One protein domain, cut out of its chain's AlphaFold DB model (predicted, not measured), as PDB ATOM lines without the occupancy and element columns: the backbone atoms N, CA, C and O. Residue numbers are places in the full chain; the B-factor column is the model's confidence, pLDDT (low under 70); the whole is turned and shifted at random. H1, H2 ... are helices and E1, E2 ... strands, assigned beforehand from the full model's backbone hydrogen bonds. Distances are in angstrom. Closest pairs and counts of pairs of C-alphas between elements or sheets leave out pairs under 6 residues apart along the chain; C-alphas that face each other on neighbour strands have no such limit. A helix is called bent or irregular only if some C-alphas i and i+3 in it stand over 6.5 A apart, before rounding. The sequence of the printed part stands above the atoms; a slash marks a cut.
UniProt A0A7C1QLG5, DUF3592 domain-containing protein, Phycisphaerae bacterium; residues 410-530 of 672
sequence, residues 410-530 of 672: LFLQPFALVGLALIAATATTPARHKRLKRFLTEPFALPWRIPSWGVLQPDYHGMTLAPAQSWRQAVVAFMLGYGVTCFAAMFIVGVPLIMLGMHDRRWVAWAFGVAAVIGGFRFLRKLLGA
ATOM      1  N   LEU A 410     203.846 248.352 157.066       87.56
ATOM      2  CA  LEU A 410     202.822 247.371 157.456       87.56
ATOM      3  C   LEU A 410     202.711 247.241 158.983       87.56
ATOM      4  O   LEU A 410     201.602 247.246 159.525       87.56
ATOM      5  N   PHE A 411     203.849 247.181 159.674       86.94
ATOM      6  CA  PHE A 411     203.934 247.052 161.129       86.94
ATOM      7  C   PHE A 411     203.274 248.224 161.867       86.94
ATOM      8  O   PHE A 411     202.649 248.020 162.905       86.94
ATOM      9  N   LEU A 412     203.348 249.444 161.327       91.44
ATOM     10  CA  LEU A 412     202.767 250.634 161.953       91.44
ATOM     11  C   LEU A 412     201.233 250.718 161.849       91.44
ATOM     12  O   LEU A 412     200.615 251.478 162.601       91.44
ATOM     13  N   GLN A 413     200.587 249.951 160.963       91.81
ATOM     14  CA  GLN A 413     199.143 250.078 160.710       91.81
ATOM     15  C   GLN A 413     198.265 249.846 161.954       91.81
ATOM     16  O   GLN A 413     197.367 250.655 162.202       91.81
ATOM     17  N   PRO A 414     198.493 248.813 162.790       89.69
ATOM     18  CA  PRO A 414     197.729 248.634 164.023       89.69
ATOM     19  C   PRO A 414     197.880 249.819 164.989       89.69
ATOM     20  O   PRO A 414     196.894 250.242 165.592       89.69
ATOM     21  N   PHE A 415     199.078 250.403 165.097       91.44
ATOM     22  CA  PHE A 415     199.341 251.557 165.966       91.44
ATOM     23  C   PHE A 415     198.612 252.812 165.478       91.44
ATOM     24  O   PHE A 415     197.991 253.516 166.282       91.44
ATOM     25  N   ALA A 416     198.600 253.039 164.160       92.38
ATOM     26  CA  ALA A 416     197.848 254.121 163.533       92.38
ATOM     27  C   ALA A 416     196.335 253.978 163.775       92.38
ATOM     28  O   ALA A 416     195.657 254.951 164.115       92.38
ATOM     29  N   LEU A 417     195.797 252.755 163.691       91.94
ATOM     30  CA  LEU A 417     194.391 252.484 164.001       91.94
ATOM     31  C   LEU A 417     194.047 252.725 165.472       91.94
ATOM     32  O   LEU A 417     192.965 253.242 165.762       91.94
ATOM     33  N   VAL A 418     194.946 252.379 166.399       92.00
ATOM     34  CA  VAL A 418     194.779 252.705 167.825       92.00
ATOM     35  C   VAL A 418     194.750 254.221 168.019       92.00
ATOM     36  O   VAL A 418     193.855 254.720 168.700       92.00
ATOM     37  N   GLY A 419     195.646 254.962 167.360       91.75
ATOM     38  CA  GLY A 419     195.633 256.428 167.366       91.75
ATOM     39  C   GLY A 419     194.297 256.995 166.882       91.75
ATOM     40  O   GLY A 419     193.657 257.779 167.584       91.75
ATOM     41  N   LEU A 420     193.797 256.514 165.742       90.75
ATOM     42  CA  LEU A 420     192.506 256.934 165.195       90.75
ATOM     43  C   LEU A 420     191.328 256.578 166.125       90.75
ATOM     44  O   LEU A 420     190.395 257.370 166.286       90.75
ATOM     45  N   ALA A 421     191.378 255.424 166.794       88.31
ATOM     46  CA  ALA A 421     190.383 255.030 167.789       88.31
ATOM     47  C   ALA A 421     190.407 255.938 169.032       88.31
ATOM     48  O   ALA A 421     189.338 256.310 169.529       88.31
ATOM     49  N   LEU A 422     191.592 256.335 169.511       90.31
ATOM     50  CA  LEU A 422     191.755 257.283 170.617       90.31
ATOM     51  C   LEU A 422     191.225 258.671 170.245       90.31
ATOM     52  O   LEU A 422     190.433 259.235 171.001       90.31
ATOM     53  N   ILE A 423     191.555 259.176 169.053       90.94
ATOM     54  CA  ILE A 423     191.018 260.440 168.525       90.94
ATOM     55  C   ILE A 423     189.485 260.390 168.499       90.94
ATOM     56  O   ILE A 423     188.816 261.267 169.054       90.94
ATOM     57  N   ALA A 424     188.903 259.331 167.928       87.44
ATOM     58  CA  ALA A 424     187.453 259.165 167.864       87.44
ATOM     59  C   ALA A 424     186.809 259.046 169.259       87.44
ATOM     60  O   ALA A 424     185.713 259.572 169.499       87.44
ATOM     61  N   ALA A 425     187.460 258.365 170.204       85.25
ATOM     62  CA  ALA A 425     186.990 258.263 171.582       85.25
ATOM     63  C   ALA A 425     186.986 259.639 172.261       85.25
ATOM     64  O   ALA A 425     185.949 260.062 172.780       85.25
ATOM     65  N   THR A 426     188.096 260.370 172.189       86.69
ATOM     66  CA  THR A 426     188.262 261.702 172.777       86.69
ATOM     67  C   THR A 426     187.270 262.701 172.175       86.69
ATOM     68  O   THR A 426     186.504 263.320 172.916       86.69
ATOM     69  N   ALA A 427     187.147 262.751 170.844       87.50
ATOM     70  CA  ALA A 427     186.217 263.641 170.145       87.50
ATOM     71  C   ALA A 427     184.735 263.337 170.448       87.50
ATOM     72  O   ALA A 427     183.895 264.237 170.508       87.50
ATOM     73  N   THR A 428     184.370 262.066 170.666       84.12
ATOM     74  CA  THR A 428     182.959 261.684 170.868       84.12
ATOM     75  C   THR A 428     182.512 261.678 172.329       84.12
ATOM     76  O   THR A 428     181.305 261.725 172.589       84.12
ATOM     77  N   THR A 429     183.442 261.665 173.285       82.25
ATOM     78  CA  THR A 429     183.158 261.684 174.730       82.25
ATOM     79  C   THR A 429     182.316 262.883 175.199       82.25
ATOM     80  O   THR A 429     181.316 262.634 175.883       82.25
ATOM     81  N   PRO A 430     182.588 264.153 174.824       80.50
ATOM     82  CA  PRO A 430     181.754 265.284 175.256       80.50
ATOM     83  C   PRO A 430     180.313 265.161 174.748       80.50
ATOM     84  O   PRO A 430     179.353 265.310 175.506       80.50
ATOM     85  N   ALA A 431     180.144 264.785 173.479       82.06
ATOM     86  CA  ALA A 431     178.829 264.583 172.883       82.06
ATOM     87  C   ALA A 431     178.075 263.394 173.508       82.06
ATOM     88  O   ALA A 431     176.846 263.412 173.594       82.06
ATOM     89  N   ARG A 432     178.780 262.338 173.938       78.38
ATOM     90  CA  ARG A 432     178.191 261.219 174.696       78.38
ATOM     91  C   ARG A 432     177.737 261.671 176.083       78.38
ATOM     92  O   ARG A 432     176.631 261.328 176.488       78.38
ATOM     93  N   HIS A 433     178.549 262.471 176.772       78.38
ATOM     94  CA  HIS A 433     178.211 263.000 178.090       78.38
ATOM     95  C   HIS A 433     176.978 263.916 178.037       78.38
ATOM     96  O   HIS A 433     176.039 263.715 178.803       78.38
ATOM     97  N   LYS A 434     176.927 264.852 177.075       80.44
ATOM     98  CA  LYS A 434     175.764 265.733 176.864       80.44
ATOM     99  C   LYS A 434     174.493 264.933 176.565       80.44
ATOM    100  O   LYS A 434     173.456 265.209 177.154       80.44
ATOM    101  N   ARG A 435     174.579 263.915 175.700       80.56
ATOM    102  CA  ARG A 435     173.442 263.031 175.377       80.56
ATOM    103  C   ARG A 435     172.933 262.250 176.581       80.56
ATOM    104  O   ARG A 435     171.728 262.191 176.782       80.56
ATOM    105  N   LEU A 436     173.834 261.680 177.380       81.31
ATOM    106  CA  LEU A 436     173.444 260.971 178.595       81.31
ATOM    107  C   LEU A 436     172.776 261.918 179.596       81.31
ATOM    108  O   LEU A 436     171.764 261.555 180.177       81.31
ATOM    109  N   LYS A 437     173.309 263.135 179.769       79.50
ATOM    110  CA  LYS A 437     172.701 264.132 180.655       79.50
ATOM    111  C   LYS A 437     171.274 264.462 180.214       79.50
ATOM    112  O   LYS A 437     170.376 264.340 181.033       79.50
ATOM    113  N   ARG A 438     171.069 264.773 178.927       81.75
ATOM    114  CA  ARG A 438     169.735 265.028 178.355       81.75
ATOM    115  C   ARG A 438     168.767 263.878 178.611       81.75
ATOM    116  O   ARG A 438     167.705 264.100 179.163       81.75
ATOM    117  N   PHE A 439     169.187 262.645 178.322       82.81
ATOM    118  CA  PHE A 439     168.373 261.448 178.559       82.81
ATOM    119  C   PHE A 439     167.913 261.293 180.021       82.81
ATOM    120  O   PHE A 439     166.826 260.780 180.273       82.81
ATOM    121  N   LEU A 440     168.741 261.706 180.985       80.94
ATOM    122  CA  LEU A 440     168.424 261.584 182.407       80.94
ATOM    123  C   LEU A 440     167.578 262.741 182.948       80.94
ATOM    124  O   LEU A 440     166.859 262.533 183.918       80.94
ATOM    125  N   THR A 441     167.690 263.940 182.371       80.00
ATOM    126  CA  THR A 441     167.063 265.154 182.921       80.00
ATOM    127  C   THR A 441     165.833 265.619 182.158       80.00
ATOM    128  O   THR A 441     164.968 266.249 182.751       80.00
ATOM    129  N   GLU A 442     165.773 265.381 180.848       81.81
ATOM    130  CA  GLU A 442     164.657 265.841 180.022       81.81
ATOM    131  C   GLU A 442     163.434 264.917 180.212       81.81
ATOM    132  O   GLU A 442     163.588 263.703 180.445       81.81
ATOM    133  N   PRO A 443     162.209 265.475 180.155       81.31
ATOM    134  CA  PRO A 443     160.992 264.674 180.140       81.31
ATOM    135  C   PRO A 443     160.967 263.770 178.902       81.31
ATOM    136  O   PRO A 443     161.647 264.023 177.905       81.31
ATOM    137  N   PHE A 444     160.212 262.676 178.983       83.88
ATOM    138  CA  PHE A 444     160.054 261.762 177.857       83.88
ATOM    139  C   PHE A 444     159.399 262.490 176.671       83.88
ATOM    140  O   PHE A 444     158.340 263.092 176.821       83.88
ATOM    141  N   ALA A 445     160.046 262.437 175.504       83.44
ATOM    142  CA  ALA A 445     159.553 263.006 174.254       83.44
ATOM    143  C   ALA A 445     160.043 262.169 173.064       83.44
ATOM    144  O   ALA A 445     161.183 261.689 173.055       83.44
ATOM    145  N   LEU A 446     159.185 262.008 172.054       82.88
ATOM    146  CA  LEU A 446     159.506 261.298 170.817       82.88
ATOM    147  C   LEU A 446     160.161 262.248 169.796       82.88
ATOM    148  O   LEU A 446     159.748 263.401 169.691       82.88
ATOM    149  N   PRO A 447     161.159 261.793 169.014       85.19
ATOM    150  CA  PRO A 447     161.801 260.481 169.061       85.19
ATOM    151  C   PRO A 447     162.754 260.328 170.260       85.19
ATOM    152  O   PRO A 447     163.694 261.108 170.446       85.19
ATOM    153  N   TRP A 448     162.572 259.266 171.046       83.88
ATOM    154  CA  TRP A 448     163.293 259.061 172.301       83.88
ATOM    155  C   TRP A 448     164.541 258.193 172.110       83.88
ATOM    156  O   TRP A 448     164.473 257.008 171.786       83.88
ATOM    157  N   ARG A 449     165.729 258.778 172.303       83.75
ATOM    158  CA  ARG A 449     167.017 258.090 172.098       83.75
ATOM    159  C   ARG A 449     167.506 257.431 173.384       83.75
ATOM    160  O   ARG A 449     168.035 258.111 174.263       83.75
ATOM    161  N   ILE A 450     167.442 256.106 173.444       82.44
ATOM    162  CA  ILE A 450     167.923 255.325 174.582       82.44
ATOM    163  C   ILE A 450     169.399 254.948 174.362       82.44
ATOM    164  O   ILE A 450     169.722 254.240 173.398       82.44
ATOM    165  N   PRO A 451     170.333 255.379 175.236       77.44
ATOM    166  CA  PRO A 451     171.741 255.015 175.118       77.44
ATOM    167  C   PRO A 451     171.920 253.496 175.045       77.44
ATOM    168  O   PRO A 451     171.338 252.762 175.836       77.44
ATOM    169  N   SER A 452     172.752 253.024 174.115       70.00
ATOM    170  CA  SER A 452     173.060 251.600 173.864       70.00
ATOM    171  C   SER A 452     171.913 250.690 173.389       70.00
ATOM    172  O   SER A 452     172.219 249.591 172.933       70.00
ATOM    173  N   TRP A 453     170.653 251.143 173.401       76.19
ATOM    174  CA  TRP A 453     169.497 250.339 172.982       76.19
ATOM    175  C   TRP A 453     168.973 250.747 171.594       76.19
ATOM    176  O   TRP A 453     169.009 249.933 170.669       76.19
ATOM    177  N   GLY A 454     168.565 252.004 171.390       79.50
ATOM    178  CA  GLY A 454     167.893 252.393 170.145       79.50
ATOM    179  C   GLY A 454     167.266 253.779 170.153       79.50
ATOM    180  O   GLY A 454     167.488 254.570 171.073       79.50
ATOM    181  N   VAL A 455     166.500 254.074 169.105       84.88
ATOM    182  CA  VAL A 455     165.655 255.270 169.016       84.88
ATOM    183  C   VAL A 455     164.207 254.814 168.931       84.88
ATOM    184  O   VAL A 455     163.865 254.070 168.020       84.88
ATOM    185  N   LEU A 456     163.390 255.229 169.897       83.44
ATOM    186  CA  LEU A 456     161.950 255.010 169.890       83.44
ATOM    187  C   LEU A 456     161.328 256.120 169.049       83.44
ATOM    188  O   LEU A 456     161.525 257.299 169.353       83.44
ATOM    189  N   GLN A 457     160.654 255.758 167.969       86.31
ATOM    190  CA  GLN A 457     160.073 256.691 167.011       86.31
ATOM    191  C   GLN A 457     158.586 256.381 166.834       86.31
ATOM    192  O   GLN A 457     158.201 255.221 166.989       86.31
ATOM    193  N   PRO A 458     157.756 257.396 166.546       82.88
ATOM    194  CA  PRO A 458     156.380 257.151 166.151       82.88
ATOM    195  C   PRO A 458     156.366 256.414 164.805       82.88
ATOM    196  O   PRO A 458     157.147 256.740 163.910       82.88
ATOM    197  N   ASP A 459     155.498 255.419 164.695       80.31
ATOM    198  CA  ASP A 459     155.236 254.627 163.494       80.31
ATOM    199  C   ASP A 459     153.718 254.569 163.262       80.31
ATOM    200  O   ASP A 459     152.937 254.880 164.161       80.31
ATOM    201  N   TYR A 460     153.281 254.149 162.076       71.06
ATOM    202  CA  TYR A 460     151.860 254.078 161.715       71.06
ATOM    203  C   TYR A 460     151.031 253.163 162.638       71.06
ATOM    204  O   TYR A 460     149.827 253.357 162.750       71.06
ATOM    205  N   HIS A 461     151.671 252.204 163.318       68.94
ATOM    206  CA  HIS A 461     151.058 251.272 164.280       68.94
ATOM    207  C   HIS A 461     151.506 251.535 165.734       68.94
ATOM    208  O   HIS A 461     151.693 250.600 166.512       68.94
ATOM    209  N   GLY A 462     151.816 252.789 166.086       80.75
ATOM    210  CA  GLY A 462     152.224 253.172 167.441       80.75
ATOM    211  C   GLY A 462     153.679 253.632 167.538       80.75
ATOM    212  O   GLY A 462     154.045 254.685 167.021       80.75
ATOM    213  N   MET A 463     154.522 252.901 168.270       83.25
ATOM    214  CA  MET A 463     155.913 253.285 168.534       83.25
ATOM    215  C   MET A 463     156.888 252.142 168.267       83.25
ATOM    216  O   MET A 463     156.892 251.134 168.977       83.25
ATOM    217  N   THR A 464     157.818 252.344 167.333       83.25
ATOM    218  CA  THR A 464     158.874 251.374 167.038       83.25
ATOM    219  C   THR A 464     160.224 251.807 167.589       83.25
ATOM    220  O   THR A 464     160.695 252.934 167.433       83.25
ATOM    221  N   LEU A 465     160.886 250.878 168.271       79.31
ATOM    222  CA  LEU A 465     162.256 251.025 168.725       79.31
ATOM    223  C   LEU A 465     163.189 250.465 167.657       79.31
ATOM    224  O   LEU A 465     163.481 249.264 167.622       79.31
ATOM    225  N   ALA A 466     163.696 251.356 166.814       74.75
ATOM    226  CA  ALA A 466     164.747 251.011 165.879       74.75
ATOM    227  C   ALA A 466     166.059 250.792 166.657       74.75
ATOM    228  O   ALA A 466     166.453 251.647 167.468       74.75
ATOM    229  N   PRO A 467     166.774 249.672 166.438       69.50
ATOM    230  CA  PRO A 467     168.069 249.452 167.065       69.50
ATOM    231  C   PRO A 467     169.006 250.602 166.698       69.50
ATOM    232  O   PRO A 467     168.948 251.136 165.593       69.50
ATOM    233  N   ALA A 468     169.898 250.985 167.616       63.97
ATOM    234  CA  ALA A 468     170.861 252.054 167.366       63.97
ATOM    235  C   ALA A 468     171.849 251.628 166.262       63.97
ATOM    236  O   ALA A 468     172.944 251.123 166.533       63.97
ATOM    237  N   GLN A 469     171.460 251.811 164.999       63.53
ATOM    238  CA  GLN A 469     172.293 251.553 163.840       63.53
ATOM    239  C   GLN A 469     173.322 252.665 163.752       63.53
ATOM    240  O   GLN A 469     173.129 253.742 163.198       63.53
ATOM    241  N   SER A 470     174.450 252.404 164.383       64.00
ATOM    242  CA  SER A 470     175.583 253.294 164.337       64.00
ATOM    243  C   SER A 470     176.497 252.788 163.233       64.00
ATOM    244  O   SER A 470     177.199 251.804 163.450       64.00
ATOM    245  N   TRP A 471     176.559 253.489 162.097       76.56
ATOM    246  CA  TRP A 471     177.605 253.334 161.069       76.56
ATOM    247  C   TRP A 471     179.013 253.189 161.681       76.56
ATOM    248  O   TRP A 471     179.857 252.461 161.172       76.56
ATOM    249  N   ARG A 472     179.236 253.769 162.868       77.69
ATOM    250  CA  ARG A 472     180.464 253.602 163.659       77.69
ATOM    251  C   ARG A 472     180.798 252.142 163.987       77.69
ATOM    252  O   ARG A 472     181.966 251.816 164.084       77.69
ATOM    253  N   GLN A 473     179.815 251.257 164.172       77.50
ATOM    254  CA  GLN A 473     180.066 249.823 164.387       77.50
ATOM    255  C   GLN A 473     180.567 249.143 163.110       77.50
ATOM    256  O   GLN A 473     181.380 248.227 163.201       77.50
ATOM    257  N   ALA A 474     180.102 249.591 161.940       83.62
ATOM    258  CA  ALA A 474     180.633 249.136 160.661       83.62
ATOM    259  C   ALA A 474     182.073 249.638 160.479       83.62
ATOM    260  O   ALA A 474     182.946 248.844 160.153       83.62
ATOM    261  N   VAL A 475     182.352 250.904 160.817       86.62
ATOM    262  CA  VAL A 475     183.719 251.462 160.804       86.62
ATOM    263  C   VAL A 475     184.648 250.723 161.767       86.62
ATOM    264  O   VAL A 475     185.738 250.332 161.378       86.62
ATOM    265  N   VAL A 476     184.220 250.441 163.000       86.75
ATOM    266  CA  VAL A 476     185.027 249.639 163.939       86.75
ATOM    267  C   VAL A 476     185.291 248.237 163.382       86.75
ATOM    268  O   VAL A 476     186.396 247.719 163.520       86.75
ATOM    269  N   ALA A 477     184.307 247.615 162.725       84.38
ATOM    270  CA  ALA A 477     184.496 246.314 162.088       84.38
ATOM    271  C   ALA A 477     185.471 246.369 160.899       84.38
ATOM    272  O   ALA A 477     186.245 245.425 160.736       84.38
ATOM    273  N   PHE A 478     185.457 247.460 160.124       90.00
ATOM    274  CA  PHE A 478     186.442 247.743 159.080       90.00
ATOM    275  C   PHE A 478     187.845 247.851 159.673       90.00
ATOM    276  O   PHE A 478     188.728 247.103 159.272       90.00
ATOM    277  N   MET A 479     188.028 248.718 160.676       89.94
ATOM    278  CA  MET A 479     189.325 248.969 161.314       89.94
ATOM    279  C   MET A 479     189.927 247.694 161.900       89.94
ATOM    280  O   MET A 479     191.103 247.424 161.698       89.94
ATOM    281  N   LEU A 480     189.122 246.880 162.590       87.19
ATOM    282  CA  LEU A 480     189.585 245.600 163.129       87.19
ATOM    283  C   LEU A 480     189.950 244.607 162.022       87.19
ATOM    284  O   LEU A 480     190.948 243.909 162.154       87.19
ATOM    285  N   GLY A 481     189.157 244.540 160.948       87.56
ATOM    286  CA  GLY A 481     189.469 243.697 159.793       87.56
ATOM    287  C   GLY A 481     190.789 244.104 159.146       87.56
ATOM    288  O   GLY A 481     191.697 243.291 159.058       87.56
ATOM    289  N   TYR A 482     190.912 245.381 158.790       90.88
ATOM    290  CA  TYR A 482     192.107 245.947 158.175       90.88
ATOM    291  C   TYR A 482     193.346 245.781 159.064       90.88
ATOM    292  O   TYR A 482     194.359 245.262 158.616       90.88
ATOM    293  N   GLY A 483     193.258 246.146 160.347       87.75
ATOM    294  CA  GLY A 483     194.389 246.081 161.274       87.75
ATOM    295  C   GLY A 483     194.913 244.668 161.502       87.75
ATOM    296  O   GLY A 483     196.122 244.454 161.465       87.75
ATOM    297  N   VAL A 484     194.014 243.696 161.696       88.81
ATOM    298  CA  VAL A 484     194.402 242.286 161.866       88.81
ATOM    299  C   VAL A 484     195.016 241.738 160.582       88.81
ATOM    300  O   VAL A 484     196.019 241.031 160.649       88.81
ATOM    301  N   THR A 485     194.464 242.081 159.417       89.94
ATOM    302  CA  THR A 485     195.030 241.636 158.142       89.94
ATOM    303  C   THR A 485     196.393 242.268 157.870       89.94
ATOM    304  O   THR A 485     197.297 241.539 157.485       89.94
ATOM    305  N   CYS A 486     196.593 243.564 158.128       87.50
ATOM    306  CA  CYS A 486     197.909 244.203 157.998       87.50
ATOM    307  C   CYS A 486     198.941 243.574 158.942       87.50
ATOM    308  O   CYS A 486     200.070 243.309 158.536       87.50
ATOM    309  N   PHE A 487     198.544 243.271 160.181       86.56
ATOM    310  CA  PHE A 487     199.414 242.591 161.137       86.56
ATOM    311  C   PHE A 487     199.778 241.171 160.680       86.56
ATOM    312  O   PHE A 487     200.937 240.782 160.745       86.56
ATOM    313  N   ALA A 488     198.818 240.401 160.162       87.62
ATOM    314  CA  ALA A 488     199.095 239.077 159.604       87.62
ATOM    315  C   ALA A 488     199.978 239.155 158.345       87.62
ATOM    316  O   ALA A 488     200.912 238.369 158.188       87.62
ATOM    317  N   ALA A 489     199.734 240.139 157.475       86.62
ATOM    318  CA  ALA A 489     200.524 240.373 156.271       86.62
ATOM    319  C   ALA A 489     201.982 240.735 156.584       86.62
ATOM    320  O   ALA A 489     202.862 240.452 155.777       86.62
ATOM    321  N   MET A 490     202.272 241.280 157.768       84.94
ATOM    322  CA  MET A 490     203.649 241.479 158.221       84.94
ATOM    323  C   MET A 490     204.444 240.165 158.239       84.94
ATOM    324  O   MET A 490     205.597 240.152 157.832       84.94
ATOM    325  N   PHE A 491     203.837 239.052 158.653       83.38
ATOM    326  CA  PHE A 491     204.518 237.754 158.711       83.38
ATOM    327  C   PHE A 491     204.531 237.025 157.366       83.38
ATOM    328  O   PHE A 491     205.463 236.281 157.087       83.38
ATOM    329  N   ILE A 492     203.509 237.241 156.535       83.38
ATOM    330  CA  ILE A 492     203.359 236.554 155.241       83.38
ATOM    331  C   ILE A 492     204.141 237.263 154.131       83.38
ATOM    332  O   ILE A 492     204.668 236.615 153.240       83.38
ATOM    333  N   VAL A 493     204.195 238.593 154.170       81.81
ATOM    334  CA  VAL A 493     204.813 239.430 153.134       81.81
ATOM    335  C   VAL A 493     206.020 240.168 153.698       81.81
ATOM    336  O   VAL A 493     207.094 240.115 153.113       81.81
ATOM    337  N   GLY A 494     205.880 240.812 154.859       75.44
ATOM    338  CA  GLY A 494     206.951 241.616 155.456       75.44
ATOM    339  C   GLY A 494     208.211 240.813 155.806       75.44
ATOM    340  O   GLY A 494     209.307 241.199 155.414       75.44
ATOM    341  N   VAL A 495     208.066 239.699 156.528       79.00
ATOM    342  CA  VAL A 495     209.208 238.856 156.924       79.00
ATOM    343  C   VAL A 495     209.890 238.228 155.701       79.00
ATOM    344  O   VAL A 495     211.111 238.342 155.613       79.00
ATOM    345  N   PRO A 496     209.166 237.650 154.719       78.00
ATOM    346  CA  PRO A 496     209.797 237.172 153.490       78.00
ATOM    347  C   PRO A 496     210.463 238.269 152.657       78.00
ATOM    348  O   PRO A 496     211.532 238.012 152.123       78.00
ATOM    349  N   LEU A 497     209.914 239.492 152.587       75.19
ATOM    350  CA  LEU A 497     210.585 240.618 151.910       75.19
ATOM    351  C   LEU A 497     211.980 240.878 152.503       75.19
ATOM    352  O   LEU A 497     212.929 241.104 151.761       75.19
ATOM    353  N   ILE A 498     212.114 240.807 153.832       70.75
ATOM    354  CA  ILE A 498     213.401 240.994 154.516       70.75
ATOM    355  C   ILE A 498     214.310 239.769 154.337       70.75
ATOM    356  O   ILE A 498     215.480 239.923 154.010       70.75
ATOM    357  N   MET A 499     213.786 238.559 154.557       69.88
ATOM    358  CA  MET A 499     214.581 237.321 154.562       69.88
ATOM    359  C   MET A 499     215.032 236.877 153.169       69.88
ATOM    360  O   MET A 499     216.115 236.322 153.028       69.88
ATOM    361  N   LEU A 500     214.202 237.097 152.147       70.88
ATOM    362  CA  LEU A 500     214.469 236.687 150.767       70.88
ATOM    363  C   LEU A 500     215.030 237.831 149.911       70.88
ATOM    364  O   LEU A 500     215.195 237.647 148.709       70.88
ATOM    365  N   GLY A 501     215.279 239.010 150.495       65.50
ATOM    366  CA  GLY A 501     215.787 240.175 149.760       65.50
ATOM    367  C   GLY A 501     214.863 240.616 148.623       65.50
ATOM    368  O   GLY A 501     215.319 241.095 147.589       65.50
ATOM    369  N   MET A 502     213.553 240.410 148.767       68.50
ATOM    370  CA  MET A 502     212.597 240.835 147.751       68.50
ATOM    371  C   MET A 502     212.277 242.320 147.957       68.50
ATOM    372  O   MET A 502     211.828 242.723 149.027       68.50
ATOM    373  N   HIS A 503     212.464 243.133 146.916       69.12
ATOM    374  CA  HIS A 503     212.263 244.591 146.966       69.12
ATOM    375  C   HIS A 503     211.000 245.072 146.226       69.12
ATOM    376  O   HIS A 503     210.794 246.271 146.019       69.12
ATOM    377  N   ASP A 504     210.113 244.151 145.834       77.94
ATOM    378  CA  ASP A 504     208.971 244.481 144.981       77.94
ATOM    379  C   ASP A 504     207.783 245.080 145.765       77.94
ATOM    380  O   ASP A 504     207.082 244.413 146.537       77.94
ATOM    381  N   ARG A 505     207.506 246.362 145.482       80.00
ATOM    382  CA  ARG A 505     206.374 247.145 146.010       80.00
ATOM    383  C   ARG A 505     205.016 246.474 145.780       80.00
ATOM    384  O   ARG A 505     204.079 246.729 146.540       80.00
ATOM    385  N   ARG A 506     204.870 245.640 144.743       84.19
ATOM    386  CA  ARG A 506     203.596 244.991 144.381       84.19
ATOM    387  C   ARG A 506     203.063 244.099 145.499       84.19
ATOM    388  O   ARG A 506     201.862 244.121 145.751       84.19
ATOM    389  N   TRP A 507     203.931 243.399 146.228       83.44
ATOM    390  CA  TRP A 507     203.523 242.551 147.355       83.44
ATOM    391  C   TRP A 507     202.916 243.350 148.503       83.44
ATOM    392  O   TRP A 507     201.913 242.956 149.098       83.44
ATOM    393  N   VAL A 508     203.492 244.516 148.778       83.31
ATOM    394  CA  VAL A 508     203.018 245.434 149.817       83.31
ATOM    395  C   VAL A 508     201.683 246.044 149.403       83.31
ATOM    396  O   VAL A 508     200.739 246.069 150.191       83.31
ATOM    397  N   ALA A 509     201.567 246.474 148.144       84.94
ATOM    398  CA  ALA A 509     200.309 246.959 147.587       84.94
ATOM    399  C   ALA A 509     199.212 245.882 147.646       84.94
ATOM    400  O   ALA A 509     198.076 246.178 148.024       84.94
ATOM    401  N   TRP A 510     199.556 244.626 147.354       89.25
ATOM    402  CA  TRP A 510     198.638 243.495 147.459       89.25
ATOM    403  C   TRP A 510     198.199 243.245 148.906       89.25
ATOM    404  O   TRP A 510     197.005 243.099 149.159       89.25
ATOM    405  N   ALA A 511     199.123 243.295 149.872       87.50
ATOM    406  CA  ALA A 511     198.802 243.188 151.295       87.50
ATOM    407  C   ALA A 511     197.789 244.256 151.747       87.50
ATOM    408  O   ALA A 511     196.797 243.932 152.409       87.50
ATOM    409  N   PHE A 512     197.987 245.514 151.337       89.25
ATOM    410  CA  PHE A 512     197.030 246.592 151.598       89.25
ATOM    411  C   PHE A 512     195.685 246.366 150.900       89.25
ATOM    412  O   PHE A 512     194.637 246.565 151.516       89.25
ATOM    413  N   GLY A 513     195.698 245.901 149.648       88.88
ATOM    414  CA  GLY A 513     194.492 245.555 148.897       88.88
ATOM    415  C   GLY A 513     193.667 244.469 149.592       88.88
ATOM    416  O   GLY A 513     192.473 244.651 149.824       88.88
ATOM    417  N   VAL A 514     194.303 243.374 150.017       90.56
ATOM    418  CA  VAL A 514     193.645 242.281 150.755       90.56
ATOM    419  C   VAL A 514     193.091 242.775 152.094       90.56
ATOM    420  O   VAL A 514     191.944 242.473 152.434       90.56
ATOM    421  N   ALA A 515     193.853 243.584 152.838       88.56
ATOM    422  CA  ALA A 515     193.385 244.186 154.087       88.56
ATOM    423  C   ALA A 515     192.159 245.087 153.878       88.56
ATOM    424  O   ALA A 515     191.201 245.021 154.657       88.56
ATOM    425  N   ALA A 516     192.148 245.883 152.806       90.19
ATOM    426  CA  ALA A 516     191.021 246.731 152.439       90.19
ATOM    427  C   ALA A 516     189.787 245.911 152.031       90.19
ATOM    428  O   ALA A 516     188.685 246.222 152.483       90.19
ATOM    429  N   VAL A 517     189.953 244.834 151.255       92.19
ATOM    430  CA  VAL A 517     188.854 243.938 150.851       92.19
ATOM    431  C   VAL A 517     188.246 243.231 152.062       92.19
ATOM    432  O   VAL A 517     187.026 243.243 152.232       92.19
ATOM    433  N   ILE A 518     189.066 242.665 152.955       91.12
ATOM    434  CA  ILE A 518     188.579 241.996 154.172       91.12
ATOM    435  C   ILE A 518     187.891 243.003 155.101       91.12
ATOM    436  O   ILE A 518     186.787 242.742 155.595       91.12
ATOM    437  N   GLY A 519     188.502 244.171 155.319       85.81
ATOM    438  CA  GLY A 519     187.898 245.265 156.078       85.81
ATOM    439  C   GLY A 519     186.557 245.696 155.479       85.81
ATOM    440  O   GLY A 519     185.558 245.789 156.198       85.81
ATOM    441  N   GLY A 520     186.512 245.893 154.160       88.38
ATOM    442  CA  GLY A 520     185.332 246.281 153.390       88.38
ATOM    443  C   GLY A 520     184.217 245.243 153.455       88.38
ATOM    444  O   GLY A 520     183.067 245.590 153.716       88.38
ATOM    445  N   PHE A 521     184.541 243.955 153.352       90.69
ATOM    446  CA  PHE A 521     183.571 242.875 153.522       90.69
ATOM    447  C   PHE A 521     182.953 242.882 154.927       90.69
ATOM    448  O   PHE A 521     181.737 242.748 155.085       90.69
ATOM    449  N   ARG A 522     183.760 243.097 155.977       88.69
ATOM    450  CA  ARG A 522     183.253 243.210 157.359       88.69
ATOM    451  C   ARG A 522     182.399 244.458 157.564       88.69
ATOM    452  O   ARG A 522     181.386 244.378 158.267       88.69
ATOM    453  N   PHE A 523     182.789 245.576 156.955       87.19
ATOM    454  CA  PHE A 523     182.011 246.811 156.926       87.19
ATOM    455  C   PHE A 523     180.647 246.574 156.279       87.19
ATOM    456  O   PHE A 523     179.619 246.798 156.918       87.19
ATOM    457  N   LEU A 524     180.640 246.034 155.060       87.00
ATOM    458  CA  LEU A 524     179.441 245.791 154.271       87.00
ATOM    459  C   LEU A 524     178.516 244.787 154.959       87.00
ATOM    460  O   LEU A 524     177.329 245.052 155.111       87.00
ATOM    461  N   ARG A 525     179.048 243.685 155.498       86.56
ATOM    462  CA  ARG A 525     178.264 242.724 156.289       86.56
ATOM    463  C   ARG A 525     177.610 243.378 157.509       86.56
ATOM    464  O   ARG A 525     176.488 243.020 157.867       86.56
ATOM    465  N   LYS A 526     178.292 244.316 158.180       82.06
ATOM    466  CA  LYS A 526     177.715 245.063 159.310       82.06
ATOM    467  C   LYS A 526     176.693 246.107 158.873       82.06
ATOM    468  O   LYS A 526     175.750 246.334 159.628       82.06
ATOM    469  N   LEU A 527     176.875 246.708 157.701       81.94
ATOM    470  CA  LEU A 527     175.954 247.675 157.117       81.94
ATOM    471  C   LEU A 527     174.663 246.993 156.633       81.94
ATOM    472  O   LEU A 527     173.579 247.392 157.042       81.94
ATOM    473  N   LEU A 528     174.781 245.909 155.856       78.38
ATOM    474  CA  LEU A 528     173.664 245.128 155.305       78.38
ATOM    475  C   LEU A 528     172.950 244.281 156.368       78.38
ATOM    476  O   LEU A 528     171.730 244.159 156.366       78.38
ATOM    477  N   GLY A 529     173.690 243.726 157.334       65.69
ATOM    478  CA  GLY A 529     173.115 242.968 158.452       65.69
ATOM    479  C   GLY A 529     172.362 243.829 159.473       65.69
ATOM    480  O   GLY A 529     171.863 243.299 160.467       65.69
ATOM    481  N   ALA A 530     172.302 245.148 159.275       55.72
ATOM    482  CA  ALA A 530     171.653 246.064 160.200       55.72
ATOM    483  C   ALA A 530     170.116 246.003 160.153       55.72
ATOM    484  O   ALA A 530     169.491 246.254 161.178       55.72
TER     485      ALA A 530
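What this domain is: This is residues 410 to 530 of the 672 residues of the protein "DUF3592 domain-containing protein" of Phycisphaerae bacterium (UniProt A0A7C1QLG5). Bent helix H1 leads to a small antiparallel meander, E1 E2 E3, each strand beside the one before, off one end of the long helical hairpin H2 and H3. The printed part, 121 residues, mostly helix, is only just extended, close to loose: radius of gyration of the C-alphas 20.6 A, spans 67 by 31 by 15 A.

How they stand to each other: H1, residues 413 to 441, one helix by its hydrogen bonds, is bent between arms H1a and H1b: C-alphas 427 and 430 are 7.0 A apart. H1b only grazes the sheet. E1, residues 448 to 450, and E2, residues 454 to 459, have N 448 and O 456 within hydrogen-bond range at 2.8 A; E2 and E3, residues 462 to 467, have N 457 and O 464 within hydrogen-bond range at 2.9 A. H2, residues 471 to 499, touches H1a; the closest C-alphas, Pro 414 and Gly 483, are 5.0 A apart. H3, residues 505 to 530, touches H2; the closest C-alphas, Phe 478 and Gly 519, are 4.2 A apart.

Where its parts are: C-alpha 413 is at (199.143, 250.078, 160.710), C-alpha 530 at (171.653, 246.064, 160.200). H2 is only just irregular: C-alphas 492 and 495 are 6.51 A apart.

The domain as a whole: The printed part has no cut; 11 residues have pLDDT under 70.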